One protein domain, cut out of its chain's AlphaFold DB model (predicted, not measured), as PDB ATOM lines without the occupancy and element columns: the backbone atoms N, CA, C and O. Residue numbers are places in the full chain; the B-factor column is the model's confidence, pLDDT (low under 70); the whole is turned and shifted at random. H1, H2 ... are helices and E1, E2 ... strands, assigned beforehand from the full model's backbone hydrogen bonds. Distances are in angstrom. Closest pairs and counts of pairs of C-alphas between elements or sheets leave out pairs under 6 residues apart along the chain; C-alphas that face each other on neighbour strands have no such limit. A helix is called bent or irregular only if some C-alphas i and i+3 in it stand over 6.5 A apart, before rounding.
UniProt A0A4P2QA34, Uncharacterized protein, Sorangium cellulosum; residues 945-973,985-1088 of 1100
ATOM      1  N   GLU A 945      84.113  68.846 298.472       71.94
ATOM      2  CA  GLU A 945      83.243  68.071 297.588       71.94
ATOM      3  C   GLU A 945      81.865  68.699 297.441       71.94
ATOM      4  O   GLU A 945      81.427  68.887 296.317       71.94
ATOM      5  N   ALA A 946      81.206  69.162 298.512       72.00
ATOM      6  CA  ALA A 946      79.939  69.877 298.332       72.00
ATOM      7  C   ALA A 946      80.121  71.200 297.577       72.00
ATOM      8  O   ALA A 946      79.185  71.642 296.917       72.00
ATOM      9  N   ARG A 947      81.292  71.855 297.642       78.38
ATOM     10  CA  ARG A 947      81.584  73.022 296.788       78.38
ATOM     11  C   ARG A 947      81.728  72.615 295.326       78.38
ATOM     12  O   ARG A 947      81.128  73.277 294.489       78.38
ATOM     13  N   LEU A 948      82.478  71.557 295.029       82.12
ATOM     14  CA  LEU A 948      82.632  71.031 293.670       82.12
ATOM     15  C   LEU A 948      81.281  70.565 293.114       82.12
ATOM     16  O   LEU A 948      80.901  70.990 292.028       82.12
ATOM     17  N   SER A 949      80.480  69.844 293.902       81.69
ATOM     18  CA  SER A 949      79.125  69.426 293.534       81.69
ATOM     19  C   SER A 949      78.195  70.617 293.283       81.69
ATOM     20  O   SER A 949      77.434  70.602 292.320       81.69
ATOM     21  N   ARG A 950      78.285  71.702 294.074       82.69
ATOM     22  CA  ARG A 950      77.559  72.966 293.795       82.69
ATOM     23  C   ARG A 950      78.016  73.651 292.504       82.69
ATOM     24  O   ARG A 950      77.267  74.454 291.958       82.69
ATOM     25  N   LEU A 951      79.235  73.370 292.047       83.50
ATOM     26  CA  LEU A 951      79.784  73.822 290.767       83.50
ATOM     27  C   LEU A 951      79.538  72.807 289.632       83.50
ATOM     28  O   LEU A 951      80.008  73.033 288.523       83.50
ATOM     29  N   GLY A 952      78.802  71.716 289.889       80.75
ATOM     30  CA  GLY A 952      78.493  70.674 288.905       80.75
ATOM     31  C   GLY A 952      79.630  69.685 288.635       80.75
ATOM     32  O   GLY A 952      79.616  69.021 287.604       80.75
ATOM     33  N   VAL A 953      80.624  69.592 289.524       82.75
ATOM     34  CA  VAL A 953      81.796  68.719 289.374       82.75
ATOM     35  C   VAL A 953      81.791  67.648 290.459       82.75
ATOM     36  O   VAL A 953      81.898  67.963 291.641       82.75
ATOM     37  N   THR A 954      81.708  66.380 290.064       81.56
ATOM     38  CA  THR A 954      81.832  65.228 290.967       81.56
ATOM     39  C   THR A 954      83.136  64.485 290.675       81.56
ATOM     40  O   THR A 954      83.256  63.916 289.589       81.56
ATOM     41  N   PRO A 955      84.119  64.493 291.597       82.38
ATOM     42  CA  PRO A 955      85.372  63.762 291.416       82.38
ATOM     43  C   PRO A 955      85.116  62.264 291.220       82.38
ATOM     44  O   PRO A 955      84.435  61.644 292.036       82.38
ATOM     45  N   ALA A 956      85.656  61.677 290.152       81.50
ATOM     46  CA  ALA A 956      85.556  60.237 289.914       81.50
ATOM     47  C   ALA A 956      86.597  59.472 290.758       81.50
ATOM     48  O   ALA A 956      87.736  59.939 290.838       81.50
ATOM     49  N   PRO A 957      86.254  58.319 291.367       83.75
ATOM     50  CA  PRO A 957      87.222  57.474 292.066       83.75
ATOM     51  C   PRO A 957      88.131  56.761 291.049       83.75
ATOM     52  O   PRO A 957      87.675  55.871 290.333       83.75
ATOM     53  N   LEU A 958      89.400  57.163 290.959       87.19
ATOM     54  CA  LEU A 958      90.400  56.654 290.004       87.19
ATOM     55  C   LEU A 958      91.768  56.478 290.692       87.19
ATOM     56  O   LEU A 958      92.036  57.161 291.671       87.19
ATOM     57  N   ASP A 959      92.656  55.611 290.193       86.69
ATOM     58  CA  ASP A 959      94.085  55.674 290.569       86.69
ATOM     59  C   ASP A 959      94.695  56.891 289.865       86.69
ATOM     60  O   ASP A 959      94.800  56.929 288.636       86.69
ATOM     61  N   VAL A 960      95.029  57.924 290.640       88.94
ATOM     62  CA  VAL A 960      95.454  59.222 290.097       88.94
ATOM     63  C   VAL A 960      96.797  59.121 289.376       88.94
ATOM     64  O   VAL A 960      96.984  59.761 288.338       88.94
ATOM     65  N   ALA A 961      97.719  58.300 289.884       87.88
ATOM     66  CA  ALA A 961      99.026  58.102 289.267       87.88
ATOM     67  C   ALA A 961      98.893  57.367 287.925       87.88
ATOM     68  O   ALA A 961      99.439  57.812 286.912       87.88
ATOM     69  N   GLU A 962      98.117  56.281 287.898       87.81
ATOM     70  CA  GLU A 962      97.847  55.522 286.672       87.81
ATOM     71  C   GLU A 962      97.109  56.379 285.639       87.81
ATOM     72  O   GLU A 962      97.470  56.400 284.459       87.81
ATOM     73  N   ARG A 963      96.119  57.163 286.083       88.56
ATOM     74  CA  ARG A 963      95.342  58.046 285.213       88.56
ATOM     75  C   ARG A 963      96.189  59.158 284.601       88.56
ATOM     76  O   ARG A 963      96.052  59.424 283.407       88.56
ATOM     77  N   ALA A 964      97.074  59.789 285.370       88.19
ATOM     78  CA  ALA A 964      97.958  60.828 284.845       88.19
ATOM     79  C   ALA A 964      98.935  60.278 283.795       88.19
ATOM     80  O   ALA A 964      99.112  60.889 282.740       88.19
ATOM     81  N   LEU A 965      99.499  59.088 284.034       86.44
ATOM     82  CA  LEU A 965     100.355  58.414 283.059       86.44
ATOM     83  C   LEU A 965      99.576  58.031 281.792       86.44
ATOM     84  O   LEU A 965     100.059  58.246 280.678       86.44
ATOM     85  N   ALA A 966      98.350  57.522 281.943       85.06
ATOM     86  CA  ALA A 966      97.474  57.204 280.820       85.06
ATOM     87  C   ALA A 966      97.168  58.447 279.972       85.06
ATOM     88  O   ALA A 966      97.255  58.382 278.751       85.06
ATOM     89  N   LEU A 967      96.873  59.594 280.592       86.69
ATOM     90  CA  LEU A 967      96.592  60.849 279.884       86.69
ATOM     91  C   LEU A 967      97.816  61.417 279.152       86.69
ATOM     92  O   LEU A 967      97.666  61.919 278.033       86.69
ATOM     93  N   ALA A 968      99.007  61.304 279.746       84.69
ATOM     94  CA  ALA A 968     100.263  61.755 279.147       84.69
ATOM     95  C   ALA A 968     100.691  60.872 277.955       84.69
ATOM     96  O   ALA A 968     101.088  61.385 276.908       84.69
ATOM     97  N   THR A 969     100.561  59.546 278.072       81.50
ATOM     98  CA  THR A 969     100.916  58.565 277.017       81.50
ATOM     99  C   THR A 969      99.887  58.489 275.882       81.50
ATOM    100  O   THR A 969     100.191  58.067 274.768       81.50
ATOM    101  N   CYS A 970      98.665  58.944 276.142       73.75
ATOM    102  CA  CYS A 970      97.491  58.764 275.296       73.75
ATOM    103  C   CYS A 970      97.643  59.205 273.824       73.75
ATOM    104  O   CYS A 970      96.981  58.678 272.928       73.75
ATOM    105  N   ALA A 971      98.511  60.182 273.553       59.88
ATOM    106  CA  ALA A 971      98.681  60.777 272.231       59.88
ATOM    107  C   ALA A 971      99.926  60.293 271.461       59.88
ATOM    108  O   ALA A 971     100.053  60.625 270.282       59.88
ATOM    109  N   THR A 972     100.830  59.515 272.077       57.09
ATOM    110  CA  THR A 972     102.124  59.136 271.474       57.09
ATOM    111  C   THR A 972     102.133  57.793 270.724       57.09
ATOM    112  O   THR A 972     103.061  57.572 269.950       57.09
ATOM    113  N   GLY A 973     101.092  56.944 270.820       50.22
ATOM    114  CA  GLY A 973     100.811  55.907 269.805       50.22
ATOM    115  C   GLY A 973     100.236  54.548 270.262       50.22
ATOM    116  O   GLY A 973     100.728  53.940 271.199       50.22
ATOM    117  N   ARG A 985      93.619  63.714 273.124       68.19
ATOM    118  CA  ARG A 985      93.618  63.619 271.659       68.19
ATOM    119  C   ARG A 985      92.919  64.843 271.058       68.19
ATOM    120  O   ARG A 985      91.703  64.970 271.126       68.19
ATOM    121  N   GLY A 986      93.696  65.741 270.451       67.06
ATOM    122  CA  GLY A 986      93.203  67.010 269.893       67.06
ATOM    123  C   GLY A 986      93.470  68.238 270.773       67.06
ATOM    124  O   GLY A 986      93.179  69.355 270.349       67.06
ATOM    125  N   VAL A 987      94.073  68.059 271.955       76.56
ATOM    126  CA  VAL A 987      94.608  69.169 272.757       76.56
ATOM    127  C   VAL A 987      95.871  69.719 272.072       76.56
ATOM    128  O   VAL A 987      96.748  68.931 271.706       76.56
ATOM    129  N   PRO A 988      96.010  71.047 271.882       73.94
ATOM    130  CA  PRO A 988      97.202  71.630 271.273       73.94
ATOM    131  C   PRO A 988      98.461  71.305 272.084       73.94
ATOM    132  O   PRO A 988      98.494  71.526 273.293       73.94
ATOM    133  N   ALA A 989      99.536  70.877 271.413       70.00
ATOM    134  CA  ALA A 989     100.828  70.637 272.066       70.00
ATOM    135  C   ALA A 989     101.376  71.897 272.773       70.00
ATOM    136  O   ALA A 989     102.052  71.794 273.791       70.00
ATOM    137  N   GLY A 990     101.036  73.091 272.273       71.00
ATOM    138  CA  GLY A 990     101.409  74.383 272.860       71.00
ATOM    139  C   GLY A 990     100.519  74.874 274.007       71.00
ATOM    140  O   GLY A 990     100.665  76.026 274.398       71.00
ATOM    141  N   CYS A 991      99.589  74.063 274.526       82.31
ATOM    142  CA  CYS A 991      98.810  74.470 275.694       82.31
ATOM    143  C   CYS A 991      99.702  74.608 276.942       82.31
ATOM    144  O   CYS A 991     100.528  73.734 277.212       82.31
ATOM    145  N   ASP A 992      99.522  75.697 277.691       85.06
ATOM    146  CA  ASP A 992     100.266  76.002 278.912       85.06
ATOM    147  C   ASP A 992      99.603  75.351 280.142       85.06
ATOM    148  O   ASP A 992      98.635  75.872 280.704       85.06
ATOM    149  N   LEU A 993     100.134  74.193 280.553       86.06
ATOM    150  CA  LEU A 993      99.681  73.460 281.741       86.06
ATOM    151  C   LEU A 993      99.830  74.286 283.028       86.06
ATOM    152  O   LEU A 993      98.932  74.273 283.870       86.06
ATOM    153  N   ALA A 994     100.913  75.059 283.148       83.38
ATOM    154  CA  ALA A 994     101.175  75.865 284.333       83.38
ATOM    155  C   ALA A 994     100.156  77.006 284.464       83.38
ATOM    156  O   ALA A 994      99.693  77.290 285.572       83.38
ATOM    157  N   ALA A 995      99.763  77.627 283.346       84.62
ATOM    158  CA  ALA A 995      98.712  78.643 283.332       84.62
ATOM    159  C   ALA A 995      97.339  78.074 283.728       84.62
ATOM    160  O   ALA A 995      96.598  78.728 284.465       84.62
ATOM    161  N   GLU A 996      97.004  76.857 283.287       86.75
ATOM    162  CA  GLU A 996      95.767  76.177 283.697       86.75
ATOM    163  C   GLU A 996      95.793  75.805 285.194       86.75
ATOM    164  O   GLU A 996      94.785  75.969 285.888       86.75
ATOM    165  N   MET A 997      96.944  75.372 285.727       88.38
ATOM    166  CA  MET A 997      97.093  74.989 287.141       88.38
ATOM    167  C   MET A 997      97.197  76.152 288.120       88.38
ATOM    168  O   MET A 997      96.871  75.983 289.297       88.38
ATOM    169  N   GLU A 998      97.544  77.350 287.661       88.25
ATOM    170  CA  GLU A 998      97.698  78.532 288.513       88.25
ATOM    171  C   GLU A 998      96.434  78.860 289.330       88.25
ATOM    172  O   GLU A 998      96.516  79.212 290.509       88.25
ATOM    173  N   VAL A 999      95.239  78.685 288.752       88.44
ATOM    174  CA  VAL A 999      93.976  78.937 289.470       88.44
ATOM    175  C   VAL A 999      93.786  77.956 290.629       88.44
ATOM    176  O   VAL A 999      93.338  78.344 291.714       88.44
ATOM    177  N   PHE A1000      94.161  76.693 290.430       88.88
ATOM    178  CA  PHE A1000      94.089  75.671 291.468       88.88
ATOM    179  C   PHE A1000      95.184  75.865 292.519       88.88
ATOM    180  O   PHE A1000      94.892  75.748 293.708       88.88
ATOM    181  N   ARG A1001      96.397  76.278 292.127       87.81
ATOM    182  CA  ARG A1001      97.464  76.655 293.070       87.81
ATOM    183  C   ARG A1001      97.017  77.798 293.985       87.81
ATOM    184  O   ARG A1001      97.088  77.662 295.209       87.81
ATOM    185  N   ARG A1002      96.427  78.867 293.436       86.44
ATOM    186  CA  ARG A1002      95.840  79.961 294.239       86.44
ATOM    187  C   ARG A1002      94.723  79.483 295.156       86.44
ATOM    188  O   ARG A1002      94.658  79.899 296.312       86.44
ATOM    189  N   TYR A1003      93.871  78.570 294.686       85.81
ATOM    190  CA  TYR A1003      92.865  77.948 295.544       85.81
ATOM    191  C   TYR A1003      93.496  77.170 296.708       85.81
ATOM    192  O   TYR A1003      93.052  77.327 297.845       85.81
ATOM    193  N   THR A1004      94.527  76.359 296.461       80.88
ATOM    194  CA  THR A1004      95.203  75.583 297.516       80.88
ATOM    195  C   THR A1004      95.901  76.476 298.544       80.88
ATOM    196  O   THR A1004      95.822  76.195 299.740       80.88
ATOM    197  N   ALA A1005      96.487  77.594 298.102       79.25
ATOM    198  CA  ALA A1005      97.166  78.556 298.964       79.25
ATOM    199  C   ALA A1005      96.193  79.413 299.797       79.25
ATOM    200  O   ALA A1005      96.352  79.534 301.010       79.25
ATOM    201  N   GLU A1006      95.167  79.996 299.168       82.88
ATOM    202  CA  GLU A1006      94.306  81.013 299.800       82.88
ATOM    203  C   GLU A1006      92.955  80.468 300.283       82.88
ATOM    204  O   GLU A1006      92.222  81.151 300.999       82.88
ATOM    205  N   ARG A1007      92.578  79.251 299.870       79.12
ATOM    206  CA  ARG A1007      91.267  78.619 300.137       79.12
ATOM    207  C   ARG A1007      90.061  79.461 299.723       79.12
ATOM    208  O   ARG A1007      88.949  79.254 300.220       79.12
ATOM    209  N   ASN A1008      90.260  80.370 298.773       81.81
ATOM    210  CA  ASN A1008      89.229  81.265 298.280       81.81
ATOM    211  C   ASN A1008      88.348  80.557 297.221       81.81
ATOM    212  O   ASN A1008      88.821  80.251 296.125       81.81
ATOM    213  N   PRO A1009      87.052  80.307 297.502       81.12
ATOM    214  CA  PRO A1009      86.172  79.563 296.599       81.12
ATOM    215  C   PRO A1009      85.859  80.300 295.287       81.12
ATOM    216  O   PRO A1009      85.408  79.666 294.331       81.12
ATOM    217  N   TYR A1010      86.090  81.617 295.213       84.25
ATOM    218  CA  TYR A1010      85.845  82.395 293.998       84.25
ATOM    219  C   TYR A1010      86.753  81.974 292.836       84.25
ATOM    220  O   TYR A1010      86.319  82.068 291.692       84.25
ATOM    221  N   TYR A1011      87.948  81.438 293.112       87.44
ATOM    222  CA  TYR A1011      88.855  80.930 292.077       87.44
ATOM    223  C   TYR A1011      88.260  79.747 291.313       87.44
ATOM    224  O   TYR A1011      88.167  79.789 290.087       87.44
ATOM    225  N   LEU A1012      87.756  78.737 292.031       87.00
ATOM    226  CA  LEU A1012      87.089  77.589 291.410       87.00
ATOM    227  C   LEU A1012      85.815  78.028 290.682       87.00
ATOM    228  O   LEU A1012      85.582  77.629 289.544       87.00
ATOM    229  N   LYS A1013      85.008  78.901 291.302       85.06
ATOM    230  CA  LYS A1013      83.782  79.410 290.673       85.06
ATOM    231  C   LYS A1013      84.076  80.146 289.363       85.06
ATOM    232  O   LYS A1013      83.375  79.912 288.387       85.06
ATOM    233  N   ALA A1014      85.093  81.007 289.334       85.25
ATOM    234  CA  ALA A1014      85.491  81.736 288.132       85.25
ATOM    235  C   ALA A1014      85.983  80.787 287.030       85.25
ATOM    236  O   ALA A1014      85.577  80.936 285.879       85.25
ATOM    237  N   TYR A1015      86.785  79.779 287.391       86.12
ATOM    238  CA  TYR A1015      87.285  78.774 286.452       86.12
ATOM    239  C   TYR A1015      86.153  77.982 285.785       86.12
ATOM    240  O   TYR A1015      86.054  77.942 284.559       86.12
ATOM    241  N   PHE A1016      85.248  77.402 286.583       83.75
ATOM    242  CA  PHE A1016      84.150  76.586 286.056       83.75
ATOM    243  C   PHE A1016      83.037  77.417 285.395       83.75
ATOM    244  O   PHE A1016      82.392  76.926 284.472       83.75
ATOM    245  N   ALA A1017      82.832  78.680 285.791       79.38
ATOM    246  CA  ALA A1017      81.875  79.574 285.130       79.38
ATOM    247  C   ALA A1017      82.361  80.059 283.751       79.38
ATOM    248  O   ALA A1017      81.549  80.263 282.854       79.38
ATOM    249  N   ALA A1018      83.676  80.199 283.553       73.00
ATOM    250  CA  ALA A1018      84.283  80.575 282.274       73.00
ATOM    251  C   ALA A1018      84.415  79.395 281.281       73.00
ATOM    252  O   ALA A1018      85.146  79.499 280.289       73.00
ATOM    253  N   ARG A1019      83.763  78.254 281.559       63.09
ATOM    254  CA  ARG A1019      83.926  76.995 280.817       63.09
ATOM    255  C   ARG A1019      83.090  76.839 279.525       63.09
ATOM    256  O   ARG A1019      83.401  75.903 278.794       63.09
ATOM    257  N   PRO A1020      82.140  77.719 279.130       53.62
ATOM    258  CA  PRO A1020      81.588  77.671 277.779       53.62
ATOM    259  C   PRO A1020      82.129  78.821 276.911       53.62
ATOM    260  O   PRO A1020      81.493  79.865 276.838       53.62
ATOM    261  N   ALA A1021      83.283  78.642 276.253       42.50
ATOM    262  CA  ALA A1021      83.606  79.281 274.961       42.50
ATOM    263  C   ALA A1021      84.992  78.861 274.418       42.50
ATOM    264  O   ALA A1021      85.990  78.944 275.128       42.50
ATOM    265  N   ALA A1022      85.016  78.528 273.120       46.09
ATOM    266  CA  ALA A1022      86.149  78.262 272.215       46.09
ATOM    267  C   ALA A1022      86.791  76.844 272.241       46.09
ATOM    268  O   ALA A1022      87.604  76.535 273.114       46.09
ATOM    269  N   PRO A1023      86.502  75.993 271.232       47.50
ATOM    270  CA  PRO A1023      87.255  74.768 270.973       47.50
ATOM    271  C   PRO A1023      88.627  75.116 270.371       47.50
ATOM    272  O   PRO A1023      88.684  75.737 269.311       47.50
ATOM    273  N   GLY A1024      89.724  74.717 271.028       54.50
ATOM    274  CA  GLY A1024      91.054  74.666 270.394       54.50
ATOM    275  C   GLY A1024      92.248  75.321 271.104       54.50
ATOM    276  O   GLY A1024      93.312  75.351 270.498       54.50
ATOM    277  N   ALA A1025      92.133  75.830 272.342       59.47
ATOM    278  CA  ALA A1025      93.257  76.516 273.017       59.47
ATOM    279  C   ALA A1025      93.535  76.116 274.485       59.47
ATOM    280  O   ALA A1025      94.456  76.664 275.081       59.47
ATOM    281  N   ARG A1026      92.766  75.191 275.083       73.19
ATOM    282  CA  ARG A1026      92.889  74.815 276.510       73.19
ATOM    283  C   ARG A1026      93.322  73.362 276.710       73.19
ATOM    284  O   ARG A1026      93.052  72.517 275.857       73.19
ATOM    285  N   CYS A1027      93.986  73.094 277.833       84.94
ATOM    286  CA  CYS A1027      94.508  71.775 278.200       84.94
ATOM    287  C   CYS A1027      93.364  70.898 278.717       84.94
ATOM    288  O   CYS A1027      92.325  71.410 279.144       84.94
ATOM    289  N   HIS A1028      93.545  69.574 278.715       86.88
ATOM    290  CA  HIS A1028      92.591  68.698 279.395       86.88
ATOM    291  C   HIS A1028      92.761  68.862 280.904       86.88
ATOM    292  O   HIS A1028      93.873  68.706 281.396       86.88
ATOM    293  N   VAL A1029      91.680  69.170 281.624       88.56
ATOM    294  CA  VAL A1029      91.681  69.299 283.088       88.56
ATOM    295  C   VAL A1029      90.526  68.499 283.673       88.56
ATOM    296  O   VAL A1029      89.350  68.784 283.392       88.56
ATOM    297  N   GLU A1030      90.866  67.536 284.526       89.31
ATOM    298  CA  GLU A1030      89.925  66.711 285.281       89.31
ATOM    299  C   GLU A1030      90.242  66.726 286.781       89.31
ATOM    300  O   GLU A1030      91.372  66.968 287.196       89.31
ATOM    301  N   ILE A1031      89.214  66.501 287.601       89.94
ATOM    302  CA  ILE A1031      89.360  66.326 289.048       89.94
ATOM    303  C   ILE A1031      89.010  64.877 289.359       89.94
ATOM    304  O   ILE A1031      87.908  64.424 289.044       89.94
ATOM    305  N   ALA A1032      89.939  64.173 289.989       88.12
ATOM    306  CA  ALA A1032      89.809  62.775 290.362       88.12
ATOM    307  C   ALA A1032      90.004  62.615 291.870       88.12
ATOM    308  O   ALA A1032      90.712  63.396 292.506       88.12
ATOM    309  N   ARG A1033      89.359  61.604 292.447       85.62
ATOM    310  CA  ARG A1033      89.595  61.163 293.819       85.62
ATOM    311  C   ARG A1033      90.450  59.909 293.751       85.62
ATOM    312  O   ARG A1033      90.022  58.919 293.166       85.62
ATOM    313  N   ASP A1034      91.638  59.966 294.331       83.50
ATOM    314  CA  ASP A1034      92.560  58.840 294.344       83.50
ATOM    315  C   ASP A1034      91.963  57.656 295.115       83.50
ATOM    316  O   ASP A1034      91.520  57.822 296.248       83.50
ATOM    317  N   VAL A1035      91.924  56.464 294.519       76.00
ATOM    318  CA  VAL A1035      91.336  55.269 295.162       76.00
ATOM    319  C   VAL A1035      92.187  54.715 296.301       76.00
ATOM    320  O   VAL A1035      91.658  54.000 297.146       76.00
ATOM    321  N   VAL A1036      93.486  55.029 296.325       70.88
ATOM    322  CA  VAL A1036      94.411  54.550 297.359       70.88
ATOM    323  C   VAL A1036      94.337  55.447 298.592       70.88
ATOM    324  O   VAL A1036      94.111  54.966 299.696       70.88
ATOM    325  N   THR A1037      94.492  56.755 298.398       71.19
ATOM    326  CA  THR A1037      94.539  57.744 299.486       71.19
ATOM    327  C   THR A1037      93.198  58.411 299.783       71.19
ATOM    328  O   THR A1037      93.072  59.130 300.770       71.19
ATOM    329  N   GLY A1038      92.197  58.258 298.913       74.38
ATOM    330  CA  GLY A1038      90.923  58.973 299.007       74.38
ATOM    331  C   GLY A1038      91.016  60.467 298.669       74.38
ATOM    332  O   GLY A1038      90.025  61.180 298.831       74.38
ATOM    333  N   ARG A1039      92.171  60.969 298.213       77.75
ATOM    334  CA  ARG A1039      92.450  62.410 298.104       77.75
ATOM    335  C   ARG A1039      91.990  63.005 296.771       77.75
ATOM    336  O   ARG A1039      92.161  62.365 295.736       77.75
ATOM    337  N   PRO A1040      91.448  64.237 296.749       85.25
ATOM    338  CA  PRO A1040      91.107  64.917 295.510       85.25
ATOM    339  C   PRO A1040      92.345  65.551 294.870       85.25
ATOM    340  O   PRO A1040      93.000  66.422 295.450       85.25
ATOM    341  N   TRP A1041      92.600  65.165 293.629       89.19
ATOM    342  CA  TRP A1041      93.649  65.697 292.775       89.19
ATOM    343  C   TRP A1041      93.031  66.381 291.568       89.19
ATOM    344  O   TRP A1041      92.033  65.911 291.018       89.19
ATOM    345  N   VAL A1042      93.632  67.486 291.138       91.62
ATOM    346  CA  VAL A1042      93.412  67.992 289.784       91.62
ATOM    347  C   VAL A1042      94.539  67.465 288.900       91.62
ATOM    348  O   VAL A1042      95.704  67.472 289.304       91.62
ATOM    349  N   ILE A1043      94.177  66.967 287.721       91.00
ATOM    350  CA  ILE A1043      95.108  66.499 286.699       91.00
ATOM    351  C   ILE A1043      94.917  67.398 285.484       91.00
ATOM    352  O   ILE A1043      93.820  67.458 284.922       91.00
ATOM    353  N   ALA A1044      95.980  68.084 285.077       90.00
ATOM    354  CA  ALA A1044      96.058  68.775 283.801       90.00
ATOM    355  C   ALA A1044      96.963  67.990 282.860       90.00
ATOM    356  O   ALA A1044      98.061  67.609 283.246       90.00
ATOM    357  N   ALA A1045      96.533  67.735 281.630       89.19
ATOM    358  CA  ALA A1045      97.304  66.912 280.709       89.19
ATOM    359  C   ALA A1045      97.279  67.428 279.268       89.19
ATOM    360  O   ALA A1045      96.300  68.013 278.791       89.19
ATOM    361  N   ARG A1046      98.379  67.148 278.569       87.19
ATOM    362  CA  ARG A1046      98.564  67.306 277.124       87.19
ATOM    363  C   ARG A1046      99.341  66.097 276.575       87.19
ATOM    364  O   ARG A1046      99.892  65.320 277.350       87.19
ATOM    365  N   PRO A1047      99.409  65.903 275.250       83.81
ATOM    366  CA  PRO A1047     100.267  64.879 274.655       83.81
ATOM    367  C   PRO A1047     101.703  64.896 275.208       83.81
ATOM    368  O   PRO A1047     102.397  65.900 275.070       83.81
ATOM    369  N   GLY A1048     102.144  63.789 275.810       81.44
ATOM    370  CA  GLY A1048     103.495  63.612 276.355       81.44
ATOM    371  C   GLY A1048     103.709  64.141 277.775       81.44
ATOM    372  O   GLY A1048     104.782  63.914 278.328       81.44
ATOM    373  N   GLU A1049     102.726  64.813 278.384       88.00
ATOM    374  CA  GLU A1049     102.932  65.474 279.674       88.00
ATOM    375  C   GLU A1049     101.653  65.609 280.515       88.00
ATOM    376  O   GLU A1049     100.589  65.962 280.000       88.00
ATOM    377  N   ALA A1050     101.762  65.394 281.825       89.38
ATOM    378  CA  ALA A1050     100.701  65.689 282.785       89.38
ATOM    379  C   ALA A1050     101.244  66.398 284.031       89.38
ATOM    380  O   ALA A1050     102.347  66.116 284.490       89.38
ATOM    381  N   GLU A1051     100.451  67.299 284.598       90.62
ATOM    382  CA  GLU A1051     100.699  67.959 285.875       90.62
ATOM    383  C   GLU A1051      99.593  67.571 286.861       90.62
ATOM    384  O   GLU A1051      98.404  67.614 286.532       90.62
ATOM    385  N   LEU A1052      99.983  67.175 288.069       90.88
ATOM    386  CA  LEU A1052      99.079  66.790 289.143       90.88
ATOM    387  C   LEU A1052      99.231  67.746 290.318       90.88
ATOM    388  O   LEU A1052     100.345  68.075 290.727       90.88
ATOM    389  N   LEU A1053      98.107  68.137 290.911       89.50
ATOM    390  CA  LEU A1053      98.096  69.015 292.072       89.50
ATOM    391  C   LEU A1053      97.078  68.532 293.127       89.50
ATOM    392  O   LEU A1053      95.888  68.396 292.811       89.50
ATOM    393  N   PRO A1054      97.503  68.307 294.386       87.31
ATOM    394  CA  PRO A1054      96.596  67.932 295.466       87.31
ATOM    395  C   PRO A1054      95.752  69.140 295.890       87.31
ATOM    396  O   PRO A1054      96.271  70.237 296.092       87.31
ATOM    397  N   MET A1055      94.437  68.960 296.053       83.06
ATOM    398  CA  MET A1055      93.521  70.076 296.354       83.06
ATOM    399  C   MET A1055      93.180  70.236 297.845       83.06
ATOM    400  O   MET A1055      92.480  71.176 298.247       83.06
ATOM    401  N   ASP A1056      93.638  69.316 298.684       71.31
ATOM    402  CA  ASP A1056      93.246  69.150 300.083       71.31
ATOM    403  C   ASP A1056      94.193  69.822 301.092       71.31
ATOM    404  O   ASP A1056      93.781  70.060 302.226       71.31
ATOM    405  N   GLY A1057      95.380  70.289 300.682       69.88
ATOM    406  CA  GLY A1057      96.384  70.944 301.541       69.88
ATOM    407  C   GLY A1057      96.945  72.264 300.991       69.88
ATOM    408  O   GLY A1057      96.656  72.648 299.862       69.88
ATOM    409  N   ALA A1058      97.725  72.983 301.809       68.00
ATOM    410  CA  ALA A1058      98.565  74.092 301.343       68.00
ATOM    411  C   ALA A1058      99.936  73.524 300.952       68.00
ATOM    412  O   ALA A1058     100.594  72.942 301.809       68.00
ATOM    413  N   LEU A1059     100.332  73.659 299.685       73.38
ATOM    414  CA  LEU A1059     101.547  73.043 299.136       73.38
ATOM    415  C   LEU A1059     102.804  73.396 299.940       73.38
ATOM    416  O   LEU A1059     102.953  74.528 300.408       73.38
ATOM    417  N   VAL A1060     103.717  72.430 300.053       71.25
ATOM    418  CA  VAL A1060     105.031  72.626 300.680       71.25
ATOM    419  C   VAL A1060     106.055  73.135 299.658       71.25
ATOM    420  O   VAL A1060     106.797  74.065 299.966       71.25
ATOM    421  N   ALA A1061     106.049  72.585 298.438       69.31
ATOM    422  CA  ALA A1061     106.873  73.019 297.307       69.31
ATOM    423  C   ALA A1061     106.007  73.280 296.057       69.31
ATOM    424  O   ALA A1061     104.908  72.731 295.931       69.31
ATOM    425  N   VAL A1062     106.474  74.175 295.174       60.00
ATOM    426  CA  VAL A1062     105.672  74.742 294.069       60.00
ATOM    427  C   VAL A1062     106.105  74.287 292.668       60.00
ATOM    428  O   VAL A1062     105.206  74.106 291.848       60.00
ATOM    429  N   PRO A1063     107.388  74.056 292.332       59.31
ATOM    430  CA  PRO A1063     107.692  73.280 291.138       59.31
ATOM    431  C   PRO A1063     107.460  71.788 291.430       59.31
ATOM    432  O   PRO A1063     107.572  71.334 292.568       59.31
ATOM    433  N   GLY A1064     107.022  71.052 290.411       61.94
ATOM    434  CA  GLY A1064     106.906  69.600 290.479       61.94
ATOM    435  C   GLY A1064     108.028  68.961 289.677       61.94
ATOM    436  O   GLY A1064     108.174  69.273 288.490       61.94
ATOM    437  N   ALA A1065     108.776  68.049 290.299       66.19
ATOM    438  CA  ALA A1065     109.791  67.277 289.603       66.19
ATOM    439  C   ALA A1065     109.128  66.378 288.548       66.19
ATOM    440  O   ALA A1065     108.011  65.884 288.739       66.19
ATOM    441  N   ALA A1066     109.818  66.161 287.427       76.62
ATOM    442  CA  ALA A1066     109.395  65.175 286.443       76.62
ATOM    443  C   ALA A1066     109.620  63.768 287.017       76.62
ATOM    444  O   ALA A1066     110.759  63.360 287.248       76.62
ATOM    445  N   VAL A1067     108.537  63.021 287.234       78.38
ATOM    446  CA  VAL A1067     108.573  61.655 287.763       78.38
ATOM    447  C   VAL A1067     108.342  60.665 286.613       78.38
ATOM    448  O   VAL A1067     107.213  60.532 286.140       78.38
ATOM    449  N   PRO A1068     109.389  59.968 286.129       71.00
ATOM    450  CA  PRO A1068     109.297  59.141 284.921       71.00
ATOM    451  C   PRO A1068     108.758  57.724 285.171       71.00
ATOM    452  O   PRO A1068     108.380  57.032 284.231       71.00
ATOM    453  N   ASP A1069     108.765  57.262 286.424       78.75
ATOM    454  CA  ASP A1069     108.412  55.891 286.800       78.75
ATOM    455  C   ASP A1069     107.044  55.841 287.488       78.75
ATOM    456  O   ASP A1069     106.774  56.609 288.412       78.75
ATOM    457  N   ALA A1070     106.197  54.895 287.081       80.81
ATOM    458  CA  ALA A1070     104.848  54.734 287.614       80.81
ATOM    459  C   ALA A1070     104.849  54.405 289.118       80.81
ATOM    460  O   ALA A1070     103.997  54.896 289.860       80.81
ATOM    461  N   ALA A1071     105.818  53.611 289.591       80.75
ATOM    462  CA  ALA A1071     105.914  53.273 291.007       80.75
ATOM    463  C   ALA A1071     106.368  54.479 291.845       80.75
ATOM    464  O   ALA A1071     105.803  54.721 292.911       80.75
ATOM    465  N   ARG A1072     107.341  55.266 291.361       85.06
ATOM    466  CA  ARG A1072     107.712  56.565 291.958       85.06
ATOM    467  C   ARG A1072     106.536  57.537 291.995       85.06
ATOM    468  O   ARG A1072     106.257  58.086 293.056       85.06
ATOM    469  N   LEU A1073     105.813  57.681 290.882       86.12
ATOM    470  CA  LEU A1073     104.665  58.581 290.790       86.12
ATOM    471  C   LEU A1073     103.585  58.200 291.799       86.12
ATOM    472  O   LEU A1073     103.086  59.067 292.510       86.12
ATOM    473  N   ARG A1074     103.277  56.905 291.932       86.62
ATOM    474  CA  ARG A1074     102.319  56.424 292.932       86.62
ATOM    475  C   ARG A1074     102.758  56.786 294.355       86.62
ATOM    476  O   ARG A1074     101.954  57.349 295.086       86.62
ATOM    477  N   ARG A1075     104.029  56.571 294.728       85.62
ATOM    478  CA  ARG A1075     104.552  56.964 296.057       85.62
ATOM    479  C   ARG A1075     104.476  58.472 296.303       85.62
ATOM    480  O   ARG A1075     104.105  58.902 297.394       85.62
ATOM    481  N   ALA A1076     104.812  59.267 295.290       85.00
ATOM    482  CA  ALA A1076     104.757  60.719 295.369       85.00
ATOM    483  C   ALA A1076     103.308  61.220 295.510       85.00
ATOM    484  O   ALA A1076     103.046  62.079 296.349       85.00
ATOM    485  N   VAL A1077     102.353  60.632 294.780       86.00
ATOM    486  CA  VAL A1077     100.908  60.891 294.935       86.00
ATOM    487  C   VAL A1077     100.423  60.484 296.331       86.00
ATOM    488  O   VAL A1077      99.642  61.212 296.942       86.00
ATOM    489  N   THR A1078     100.929  59.384 296.896       83.25
ATOM    490  CA  THR A1078     100.560  58.952 298.252       83.25
ATOM    491  C   THR A1078     100.900  60.005 299.314       83.25
ATOM    492  O   THR A1078     100.048  60.373 300.125       83.25
ATOM    493  N   ILE A1079     102.121  60.550 299.287       83.94
ATOM    494  CA  ILE A1079     102.542  61.615 300.215       83.94
ATOM    495  C   ILE A1079     101.867  62.947 299.852       83.94
ATOM    496  O   ILE A1079     101.279  63.615 300.705       83.94
ATOM    497  N   GLY A1080     101.909  63.318 298.571       79.56
ATOM    498  CA  GLY A1080     101.170  64.413 297.944       79.56
ATOM    499  C   GLY A1080     101.280  65.766 298.640       79.56
ATOM    500  O   GLY A1080     100.258  66.409 298.870       79.56
ATOM    501  N   THR A1081     102.492  66.183 299.007       79.94
ATOM    502  CA  THR A1081     102.779  67.492 299.628       79.94
ATOM    503  C   THR A1081     103.065  68.607 298.617       79.94
ATOM    504  O   THR A1081     103.100  69.781 298.996       79.94
ATOM    505  N   SER A1082     103.275  68.248 297.349       83.06
ATOM    506  CA  SER A1082     103.776  69.123 296.282       83.06
ATOM    507  C   SER A1082     103.027  68.857 294.974       83.06
ATOM    508  O   SER A1082     102.341  67.838 294.844       83.06
ATOM    509  N   ALA A1083     103.143  69.773 294.010       85.06
ATOM    510  CA  ALA A1083     102.740  69.498 292.632       85.06
ATOM    511  C   ALA A1083     103.673  68.440 292.019       85.06
ATOM    512  O   ALA A1083     104.835  68.345 292.405       85.06
ATOM    513  N   LEU A1084     103.173  67.647 291.074       88.06
ATOM    514  CA  LEU A1084     103.939  66.598 290.399       88.06
ATOM    515  C   LEU A1084     103.835  66.772 288.893       88.06
ATOM    516  O   LEU A1084     102.772  67.131 288.385       88.06
ATOM    517  N   ARG A1085     104.916  66.471 288.175       87.25
ATOM    518  CA  ARG A1085     104.936  66.494 286.713       87.25
ATOM    519  C   ARG A1085     105.291  65.113 286.186       87.25
ATOM    520  O   ARG A1085     106.146  64.425 286.727       87.25
ATOM    521  N   VAL A1086     104.634  64.701 285.117       86.94
ATOM    522  CA  VAL A1086     104.890  63.445 284.414       86.94
ATOM    523  C   VAL A1086     105.283  63.814 283.000       86.94
ATOM    524  O   VAL A1086     104.501  64.448 282.299       86.94
ATOM    525  N   GLU A1087     106.479  63.412 282.582       85.69
ATOM    526  CA  GLU A1087     106.972  63.595 281.218       85.69
ATOM    527  C   GLU A1087     107.202  62.218 280.596       85.69
ATOM    528  O   GLU A1087     107.928  61.383 281.137       85.69
ATOM    529  N   VAL A1088     106.562  61.963 279.456       77.50
ATOM    530  CA  VAL A1088     106.701  60.714 278.707       77.50
ATOM    531  C   VAL A1088     107.592  60.989 277.504       77.50
ATOM    532  O   VAL A1088     107.254  61.799 276.641       77.50
TER     533      VAL A1088
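Overview. This is residues 945 to 973 and 985 to 1088 of the 1100 residues of an uncharacterized protein of Sorangium cellulosum (UniProt A0A4P2QA34). A strongly twisted sheet of five strands runs through the middle of this domain, with H2 packed on one face and H3 on the other. H5 packs beside H2 near the E5 edge of the sheet, while H4 folds back along H3 and, with the short helix H1, lies away from the sheet. The printed part has 133 residues, with five named helices and five named strands in the order H1 E1 H2 H3 H4 E2 E3 E4 H5 E5. The mixed sheet has the order E1 E2 E3 E4 E5, E1 and E2 being parallel and the other neighbours antiparallel, and the class is mixed, helices and strands. The whole is compact, with a radius of gyration of the C-alphas of 14.0 A, and rounded, with spans of 35 by 33 by 25 A.

Arrangement. H1, residues 945 to 950, is not on the sheet. E1, residues 956 to 958, is an edge strand, parallel to E2, residues 1028 to 1034; N 1033 and O 956 are 2.8 A apart, within hydrogen-bond range. H2, residues 960 to 969, is on the sheet, and its closest C-alphas to E4, residues 1049 to 1054, are those of Ala 968 and Glu 1049, 4.6 A apart. H3, residues 993 to 1006, is on the opposite face at a height over the sheet of 9.0 A. It runs along E3, residues 1040 to 1046, at 2 degrees on the local plane, and lies over it; the closest C-alphas are those of Leu 993 and Ala 1044, 6.3 A apart. H3 is irregular, but only just: C-alphas 996 and 999 are 6.6 A apart. H3 and H4, residues 1009 to 1017, form a helical hairpin. H3 touches H4 with residues 999 to 1003 alone, at a shallow tilt of 31 degrees, opposite ways, and the closest C-alphas are those of Tyr 1003 and Tyr 1011, 6.1 A apart. H1 and H4 are close but not clearly touching, with the C-alphas of Arg 947 and Pro 1009 8.0 A apart. E2, E3 and E4 form a meander, each strand the antiparallel neighbour of the one before; N 1030 and O 1043 are 3.0 A apart, and N 1044 and O 1051 are 2.9 A apart. H5, residues 1070 to 1079, touches H2 at a steep tilt of 41 degrees, opposite ways, with the C-alphas of Ala 961 and Arg 1074 closest at 5.2 A. The edge strand E5, residues 1084 to 1087, is antiparallel to E4, and N 1052 and O 1084 are 2.8 A apart. Every O i to N i+4 pair is within hydrogen-bond range in H1, H2, H4 and H5, and 8 of 10 are in H3. Among the pairs that are apart are H1 and H2, H3 and H5, and H4 and H5.

Along the chain. H1 begins at C-alpha 945, (83.243, 68.071, 297.588). H3, 993 to 1006, is the longest helix at 20.3 A, beginning at (99.681, 73.460, 281.741). H2 measures 14.2 A, H4 12.2 A and H5 14.5 A. E2 measures 17.9 A, E3 20.0 A and E4 17.2 A. E5 ends at C-alpha 1087, (106.972, 63.595, 281.218).

Size, cuts and confidence. The two C-alphas farthest apart are those of Gly 973 and Asn 1008, 39.8 A. Residues 974 to 984 are not printed, and C-alphas 973 and 985 are 10.7 A apart across this cut, which lies in the link from H2 to H3. The link from E4 to H5, residues 1055 to 1069, is long. The mean pLDDT of the printed part is 79.7, and 19 residues are under 70: 971 to 973, 985 to 986, 1019 to 1025, 1057 to 1058 and 1061 to 1065.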